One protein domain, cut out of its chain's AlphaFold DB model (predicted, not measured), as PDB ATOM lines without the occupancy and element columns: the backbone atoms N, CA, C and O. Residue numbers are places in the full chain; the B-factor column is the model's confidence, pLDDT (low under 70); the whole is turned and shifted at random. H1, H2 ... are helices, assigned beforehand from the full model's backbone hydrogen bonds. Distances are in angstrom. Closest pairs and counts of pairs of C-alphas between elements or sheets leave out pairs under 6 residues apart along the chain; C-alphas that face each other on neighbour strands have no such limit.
ATOM      1  N   ILE A   9     -37.457   2.338  -0.722       62.91
ATOM      2  CA  ILE A   9     -37.239   2.301   0.727       62.91
ATOM      3  C   ILE A   9     -37.654   0.911   1.225       62.91
ATOM      4  O   ILE A   9     -38.841   0.600   1.299       62.91
ATOM      5  N   GLY A  10     -36.677   0.054   1.532       69.56
ATOM      6  CA  GLY A  10     -36.890  -1.284   2.095       69.56
ATOM      7  C   GLY A  10     -35.743  -2.245   1.772       69.56
ATOM      8  O   GLY A  10     -35.061  -2.059   0.772       69.56
ATOM      9  N   PHE A  11     -35.547  -3.263   2.615       77.31
ATOM     10  CA  PHE A  11     -34.631  -4.369   2.324       77.31
ATOM     11  C   PHE A  11     -35.164  -5.198   1.157       77.31
ATOM     12  O   PHE A  11     -36.360  -5.520   1.116       77.31
ATOM     13  N   ASP A  12     -34.284  -5.587   0.241       84.19
ATOM     14  CA  ASP A  12     -34.643  -6.574  -0.771       84.19
ATOM     15  C   ASP A  12     -34.825  -7.957  -0.129       84.19
ATOM     16  O   ASP A  12     -34.236  -8.284   0.901       84.19
ATOM     17  N   GLU A  13     -35.669  -8.802  -0.729       78.69
ATOM     18  CA  GLU A  13     -36.017 -10.117  -0.167       78.69
ATOM     19  C   GLU A  13     -34.776 -11.013   0.040       78.69
ATOM     20  O   GLU A  13     -34.754 -11.871   0.927       78.69
ATOM     21  N   SER A  14     -33.722 -10.795  -0.754       82.06
ATOM     22  CA  SER A  14     -32.401 -11.411  -0.589       82.06
ATOM     23  C   SER A  14     -31.665 -10.894   0.648       82.06
ATOM     24  O   SER A  14     -31.215 -11.699   1.460       82.06
ATOM     25  N   GLU A  15     -31.614  -9.578   0.847       82.19
ATOM     26  CA  GLU A  15     -30.967  -8.950   2.007       82.19
ATOM     27  C   GLU A  15     -31.701  -9.306   3.304       82.19
ATOM     28  O   GLU A  15     -31.084  -9.573   4.332       82.19
ATOM     29  N   GLN A  16     -33.031  -9.409   3.247       81.19
ATOM     30  CA  GLN A  16     -33.843  -9.871   4.365       81.19
ATOM     31  C   GLN A  16     -33.528 -11.327   4.739       81.19
ATOM     32  O   GLN A  16     -33.484 -11.674   5.925       81.19
ATOM     33  N   LYS A  17     -33.345 -12.204   3.746       84.38
ATOM     34  CA  LYS A  17     -32.989 -13.611   3.986       84.38
ATOM     35  C   LYS A  17     -31.581 -13.727   4.558       84.38
ATOM     36  O   LYS A  17     -31.378 -14.521   5.476       84.38
ATOM     37  N   GLU A  18     -30.638 -12.920   4.083       83.69
ATOM     38  CA  GLU A  18     -29.269 -12.869   4.606       83.69
ATOM     39  C   GLU A  18     -29.211 -12.308   6.028       83.69
ATOM     40  O   GLU A  18     -28.575 -12.909   6.892       83.69
ATOM     41  N   PHE A  19     -29.962 -11.246   6.319       80.00
ATOM     42  CA  PHE A  19     -30.057 -10.672   7.660       80.00
ATOM     43  C   PHE A  19     -30.701 -11.641   8.661       80.00
ATOM     44  O   PHE A  19     -30.170 -11.859   9.748       80.00
ATOM     45  N   ASN A  20     -31.793 -12.315   8.280       80.44
ATOM     46  CA  ASN A  20     -32.401 -13.357   9.118       80.44
ATOM     47  C   ASN A  20     -31.478 -14.565   9.315       80.44
ATOM     48  O   ASN A  20     -31.507 -15.207  10.365       80.44
ATOM     49  N   LYS A  21     -30.657 -14.897   8.316       86.12
ATOM     50  CA  LYS A  21     -29.648 -15.952   8.432       86.12
ATOM     51  C   LYS A  21     -28.518 -15.532   9.378       86.12
ATOM     52  O   LYS A  21     -28.081 -16.365  10.166       86.12
ATOM     53  N   ALA A  22     -28.110 -14.264   9.352       80.25
ATOM     54  CA  ALA A  22     -27.128 -13.695  10.273       80.25
ATOM     55  C   ALA A  22     -27.658 -13.606  11.717       80.25
ATOM     56  O   ALA A  22     -26.928 -13.939  12.644       80.25
ATOM     57  N   LEU A  23     -28.937 -13.258  11.914       74.38
ATOM     58  CA  LEU A  23     -29.593 -13.281  13.231       74.38
ATOM     59  C   LEU A  23     -29.718 -14.700  13.806       74.38
ATOM     60  O   LEU A  23     -29.601 -14.890  15.013       74.38
ATOM     61  N   LYS A  24     -29.934 -15.704  12.946       77.50
ATOM     62  CA  LYS A  24     -30.048 -17.118  13.343       77.50
ATOM     63  C   LYS A  24     -28.707 -17.825  13.522       77.50
ATOM     64  O   LYS A  24     -28.669 -18.899  14.127       77.50
ATOM     65  N   GLN A  25     -27.612 -17.282  12.991       80.44
ATOM     66  CA  GLN A  25     -26.281 -17.784  13.316       80.44
ATOM     67  C   GLN A  25     -26.024 -17.472  14.786       80.44
ATOM     68  O   GLN A  25     -26.031 -16.308  15.158       80.44
ATOM     69  N   GLN A  26     -25.849 -18.526  15.596       58.50
ATOM     70  CA  GLN A  26     -25.673 -18.513  17.054       58.50
ATOM     71  C   GLN A  26     -24.684 -17.437  17.528       58.50
ATOM     72  O   GLN A  26     -23.522 -17.704  17.841       58.50
ATOM     73  N   LEU A  27     -25.158 -16.206  17.643       56.22
ATOM     74  CA  LEU A  27     -24.571 -15.228  18.521       56.22
ATOM     75  C   LEU A  27     -24.907 -15.747  19.916       56.22
ATOM     76  O   LEU A  27     -26.070 -15.882  20.275       56.22
ATOM     77  N   LEU A  28     -23.877 -16.073  20.697       54.94
ATOM     78  CA  LEU A  28     -23.936 -16.478  22.114       54.94
ATOM     79  C   LEU A  28     -24.549 -15.400  23.040       54.94
ATOM     80  O   LEU A  28     -24.339 -15.405  24.250       54.94
ATOM     81  N   VAL A  29     -25.284 -14.449  22.471       55.16
ATOM     82  CA  VAL A  29     -25.999 -13.392  23.160       55.16
ATOM     83  C   VAL A  29     -27.379 -13.945  23.499       55.16
ATOM     84  O   VAL A  29     -28.114 -14.392  22.627       55.16
ATOM     85  N   GLN A  30     -27.674 -13.955  24.797       58.41
ATOM     86  CA  GLN A  30     -28.931 -14.365  25.419       58.41
ATOM     87  C   GLN A  30     -30.168 -14.209  24.512       58.41
ATOM     88  O   GLN A  30     -30.490 -13.113  24.052       58.41
ATOM     89  N   THR A  31     -30.903 -15.314  24.362       71.62
ATOM     90  CA  THR A  31     -32.212 -15.462  23.699       71.62
ATOM     91  C   THR A  31     -33.172 -14.261  23.783       71.62
ATOM     92  O   THR A  31     -33.773 -13.947  22.759       71.62
ATOM     93  N   PRO A  32     -33.336 -13.535  24.910       72.31
ATOM     94  CA  PRO A  32     -34.220 -12.363  24.956       72.31
ATOM     95  C   PRO A  32     -33.829 -11.215  24.012       72.31
ATOM     96  O   PRO A  32     -34.711 -10.553  23.465       72.31
ATOM     97  N   LEU A  33     -32.535 -10.973  23.777       77.00
ATOM     98  CA  LEU A  33     -32.097  -9.862  22.922       77.00
ATOM     99  C   LEU A  33     -32.321 -10.180  21.438       77.00
ATOM    100  O   LEU A  33     -32.671  -9.294  20.660       77.00
ATOM    101  N   GLN A  34     -32.204 -11.458  21.069       81.12
ATOM    102  CA  GLN A  34     -32.559 -11.936  19.735       81.12
ATOM    103  C   GLN A  34     -34.053 -11.725  19.450       81.12
ATOM    104  O   GLN A  34     -34.394 -11.185  18.402       81.12
ATOM    105  N   VAL A  35     -34.936 -12.064  20.395       79.69
ATOM    106  CA  VAL A  35     -36.390 -11.885  20.228       79.69
ATOM    107  C   VAL A  35     -36.763 -10.404  20.083       79.69
ATOM    108  O   VAL A  35     -37.595 -10.056  19.244       79.69
ATOM    109  N   LEU A  36     -36.119  -9.509  20.841       82.75
ATOM    110  CA  LEU A  36     -36.326  -8.064  20.698       82.75
ATOM    111  C   LEU A  36     -35.869  -7.544  19.330       82.75
ATOM    112  O   LEU A  36     -36.591  -6.765  18.708       82.75
ATOM    113  N   LEU A  37     -34.710  -7.990  18.837       82.38
ATOM    114  CA  LEU A  37     -34.220  -7.618  17.505       82.38
ATOM    115  C   LEU A  37     -35.128  -8.147  16.391       82.38
ATOM    116  O   LEU A  37     -35.433  -7.400  15.462       82.38
ATOM    117  N   GLU A  38     -35.606  -9.387  16.500       82.44
ATOM    118  CA  GLU A  38     -36.570  -9.968  15.558       82.44
ATOM    119  C   GLU A  38     -37.884  -9.166  15.551       82.44
ATOM    120  O   GLU A  38     -38.382  -8.807  14.485       82.44
ATOM    121  N   THR A  39     -38.390  -8.782  16.727       81.88
ATOM    122  CA  THR A  39     -39.636  -8.006  16.862       81.88
ATOM    123  C   THR A  39     -39.498  -6.587  16.300       81.88
ATOM    124  O   THR A  39     -40.362  -6.122  15.551       81.88
ATOM    125  N   LEU A  40     -38.397  -5.893  16.611       82.38
ATOM    126  CA  LEU A  40     -38.112  -4.560  16.069       82.38
ATOM    127  C   LEU A  40     -37.936  -4.598  14.551       82.38
ATOM    128  O   LEU A  40     -38.433  -3.712  13.853       82.38
ATOM    129  N   PHE A  41     -37.287  -5.639  14.029       85.31
ATOM    130  CA  PHE A  41     -37.116  -5.814  12.594       85.31
ATOM    131  C   PHE A  41     -38.452  -6.086  11.890       85.31
ATOM    132  O   PHE A  41     -38.746  -5.449  10.878       85.31
ATOM    133  N   SER A  42     -39.312  -6.947  12.448       82.25
ATOM    134  CA  SER A  42     -40.670  -7.162  11.927       82.25
ATOM    135  C   SER A  42     -41.503  -5.877  11.922       82.25
ATOM    136  O   SER A  42     -42.227  -5.620  10.957       82.25
ATOM    137  N   ARG A  43     -41.370  -5.034  12.953       82.00
ATOM    138  CA  ARG A  43     -42.065  -3.740  13.033       82.00
ATOM    139  C   ARG A  43     -41.534  -2.721  12.021       82.00
ATOM    140  O   ARG A  43     -42.323  -2.038  11.375       82.00
ATOM    141  N   LEU A  44     -40.217  -2.633  11.840       81.81
ATOM    142  CA  LEU A  44     -39.613  -1.784  10.804       81.81
ATOM    143  C   LEU A  44     -40.029  -2.235   9.400       81.81
ATOM    144  O   LEU A  44     -40.289  -1.404   8.529       81.81
ATOM    145  N   GLN A  45     -40.152  -3.544   9.185       82.38
ATOM    146  CA  GLN A  45     -40.588  -4.082   7.905       82.38
ATOM    147  C   GLN A  45     -42.054  -3.756   7.598       82.38
ATOM    148  O   GLN A  45     -42.360  -3.352   6.474       82.38
ATOM    149  N   SER A  46     -42.959  -3.894   8.572       80.06
ATOM    150  CA  SER A  46     -44.369  -3.539   8.366       80.06
ATOM    151  C   SER A  46     -44.543  -2.039   8.106       80.06
ATOM    152  O   SER A  46     -45.319  -1.651   7.232       80.06
ATOM    153  N   GLN A  47     -43.752  -1.191   8.772       78.50
ATOM    154  CA  GLN A  47     -43.712   0.250   8.502       78.50
ATOM    155  C   GLN A  47     -43.189   0.571   7.095       78.50
ATOM    156  O   GLN A  47     -43.790   1.387   6.393       78.50
ATOM    157  N   ALA A  48     -42.126  -0.095   6.639       79.56
ATOM    158  CA  ALA A  48     -41.613   0.079   5.280       79.56
ATOM    159  C   ALA A  48     -42.629  -0.374   4.213       79.56
ATOM    160  O   ALA A  48     -42.755   0.264   3.167       79.56
ATOM    161  N   GLN A  49     -43.395  -1.441   4.467       82.19
ATOM    162  CA  GLN A  49     -44.472  -1.876   3.568       82.19
ATOM    163  C   GLN A  49     -45.603  -0.847   3.487       82.19
ATOM    164  O   GLN A  49     -46.019  -0.496   2.384       82.19
ATOM    165  N   LEU A  50     -46.044  -0.305   4.628       76.44
ATOM    166  CA  LEU A  50     -47.048   0.763   4.664       76.44
ATOM    167  C   LEU A  50     -46.588   2.008   3.900       76.44
ATOM    168  O   LEU A  50     -47.372   2.594   3.154       76.44
ATOM    169  N   PHE A  51     -45.316   2.386   4.042       80.62
ATOM    170  CA  PHE A  51     -44.753   3.518   3.313       80.62
ATOM    171  C   PHE A  51     -44.728   3.270   1.799       80.62
ATOM    172  O   PHE A  51     -45.149   4.132   1.033       80.62
ATOM    173  N   ASN A  52     -44.320   2.076   1.356       83.19
ATOM    174  CA  ASN A  52     -44.355   1.707  -0.063       83.19
ATOM    175  C   ASN A  52     -45.788   1.672  -0.623       83.19
ATOM    176  O   ASN A  52     -46.015   2.069  -1.766       83.19
ATOM    177  N   ASP A  53     -46.769   1.227   0.162       80.12
ATOM    178  CA  ASP A  53     -48.174   1.228  -0.249       80.12
ATOM    179  C   ASP A  53     -48.759   2.640  -0.326       80.12
ATOM    180  O   ASP A  53     -49.506   2.940  -1.262       80.12
ATOM    181  N   LEU A  54     -48.401   3.522   0.612       71.44
ATOM    182  CA  LEU A  54     -48.731   4.946   0.548       71.44
ATOM    183  C   LEU A  54     -48.082   5.595  -0.669       71.44
ATOM    184  O   LEU A  54     -48.780   6.251  -1.434       71.44
ATOM    185  N   GLN A  55     -46.799   5.337  -0.914       83.81
ATOM    186  CA  GLN A  55     -46.098   5.841  -2.089       83.81
ATOM    187  C   GLN A  55     -46.761   5.358  -3.385       83.81
ATOM    188  O   GLN A  55     -47.061   6.172  -4.246       83.81
ATOM    189  N   ARG A  56     -47.128   4.075  -3.499       81.69
ATOM    190  CA  ARG A  56     -47.891   3.552  -4.652       81.69
ATOM    191  C   ARG A  56     -49.294   4.139  -4.774       81.69
ATOM    192  O   ARG A  56     -49.876   4.123  -5.858       81.69
ATOM    193  N   ARG A  57     -49.922   4.558  -3.675       74.88
ATOM    194  CA  ARG A  57     -51.218   5.255  -3.713       74.88
ATOM    195  C   ARG A  57     -51.033   6.689  -4.185       74.88
ATOM    196  O   ARG A  57     -51.783   7.095  -5.059       74.88
ATOM    197  N   VAL A  58     -50.019   7.391  -3.687       71.12
ATOM    198  CA  VAL A  58     -49.649   8.739  -4.130       71.12
ATOM    199  C   VAL A  58     -49.255   8.723  -5.604       71.12
ATOM    200  O   VAL A  58     -49.846   9.463  -6.370       71.12
ATOM    201  N   GLU A  59     -48.400   7.800  -6.043       77.94
ATOM    202  CA  GLU A  59     -48.037   7.631  -7.457       77.94
ATOM    203  C   GLU A  59     -49.247   7.257  -8.325       77.94
ATOM    204  O   GLU A  59     -49.335   7.687  -9.467       77.94
ATOM    205  N   ARG A  60     -50.220   6.488  -7.810       73.06
ATOM    206  CA  ARG A  60     -51.485   6.225  -8.525       73.06
ATOM    207  C   ARG A  60     -52.415   7.429  -8.566       73.06
ATOM    208  O   ARG A  60     -53.228   7.483  -9.479       73.06
ATOM    209  N   ILE A  61     -52.353   8.319  -7.582       67.31
ATOM    210  CA  ILE A  61     -53.122   9.566  -7.551       67.31
ATOM    211  C   ILE A  61     -52.472  10.569  -8.504       67.31
ATOM    212  O   ILE A  61     -53.162  11.078  -9.367       67.31
ATOM    213  N   GLU A  62     -51.151  10.731  -8.449       71.56
ATOM    214  CA  GLU A  62     -50.354  11.582  -9.342       71.56
ATOM    215  C   GLU A  62     -50.424  11.087 -10.801       71.56
ATOM    216  O   GLU A  62     -50.656  11.859 -11.725       71.56
ATOM    217  N   ALA A  63     -50.352   9.771 -11.042       73.69
ATOM    218  CA  ALA A  63     -50.581   9.195 -12.374       73.69
ATOM    219  C   ALA A  63     -52.057   9.234 -12.815       73.69
ATOM    220  O   ALA A  63     -52.358   9.009 -13.989       73.69
ATOM    221  N   ARG A  64     -52.982   9.489 -11.882       62.09
ATOM    222  CA  ARG A  64     -54.399   9.772 -12.141       62.09
ATOM    223  C   ARG A  64     -54.717  11.240 -11.866       62.09
ATOM    224  O   ARG A  64     -55.849  11.525 -11.473       62.09
TER     225      ARG A  64
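What this domain is: This is residues 9 to 64 of the 667 residues of an uncharacterized protein of Chlamydomonas eustigma (UniProt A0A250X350). A short helix, H1, and a much longer one, H2, stand side by side and run opposite ways, joined by a loop at one end, so that the outline is a lopsided, loosely closed U. H2 makes the long axis, and its far end, residues 56 to 62, sticks out with residues 63 and 64 beyond H1. The printed part has 56 residues with two named helices, H1 then H2, and no named strand; the class is all helix. It is only just extended, close to loose, with a radius of gyration of the C-alphas of 15.5 A, and spans 53 by 20 by 9 A.

How they stand to each other: From Ile 9 the printed part leads into H1, residues 13 to 24, and a short link of 6 residues joins it to H2, residues 31 to 62. H1 and H2 are close but not clearly touching, with 1 pair of C-alphas within 8 A. The closest C-alphas, those of Leu 23 and Gln 34, are 7.3 A apart. Their lines stand at a shallow tilt of 13 degrees, opposite ways, and their centres are 15.6 A apart. In both H1 and H2, every O i to N i+4 pair is within hydrogen-bond range.

Where its parts are: H1 begins at C-alpha 13, at (-36.017, -10.117, -0.167), and measures 16.3 A from first to last C-alpha. H2 begins at C-alpha 31, at (-32.212, -15.462, 23.699), and ends at C-alpha 62, at (-50.354, 11.582, -9.342), 46.4 A away.

The domain as a whole: The two C-alphas farthest apart, those of Leu 28 and Arg 64, are 52.8 A apart. Residues 27 to 33, of which 31 to 33 belong to H2, also stand free. The printed part has no cut. Its mean pLDDT is 76.5, and residues 9 to 10, 26 to 30, 61 and 64 are under 70.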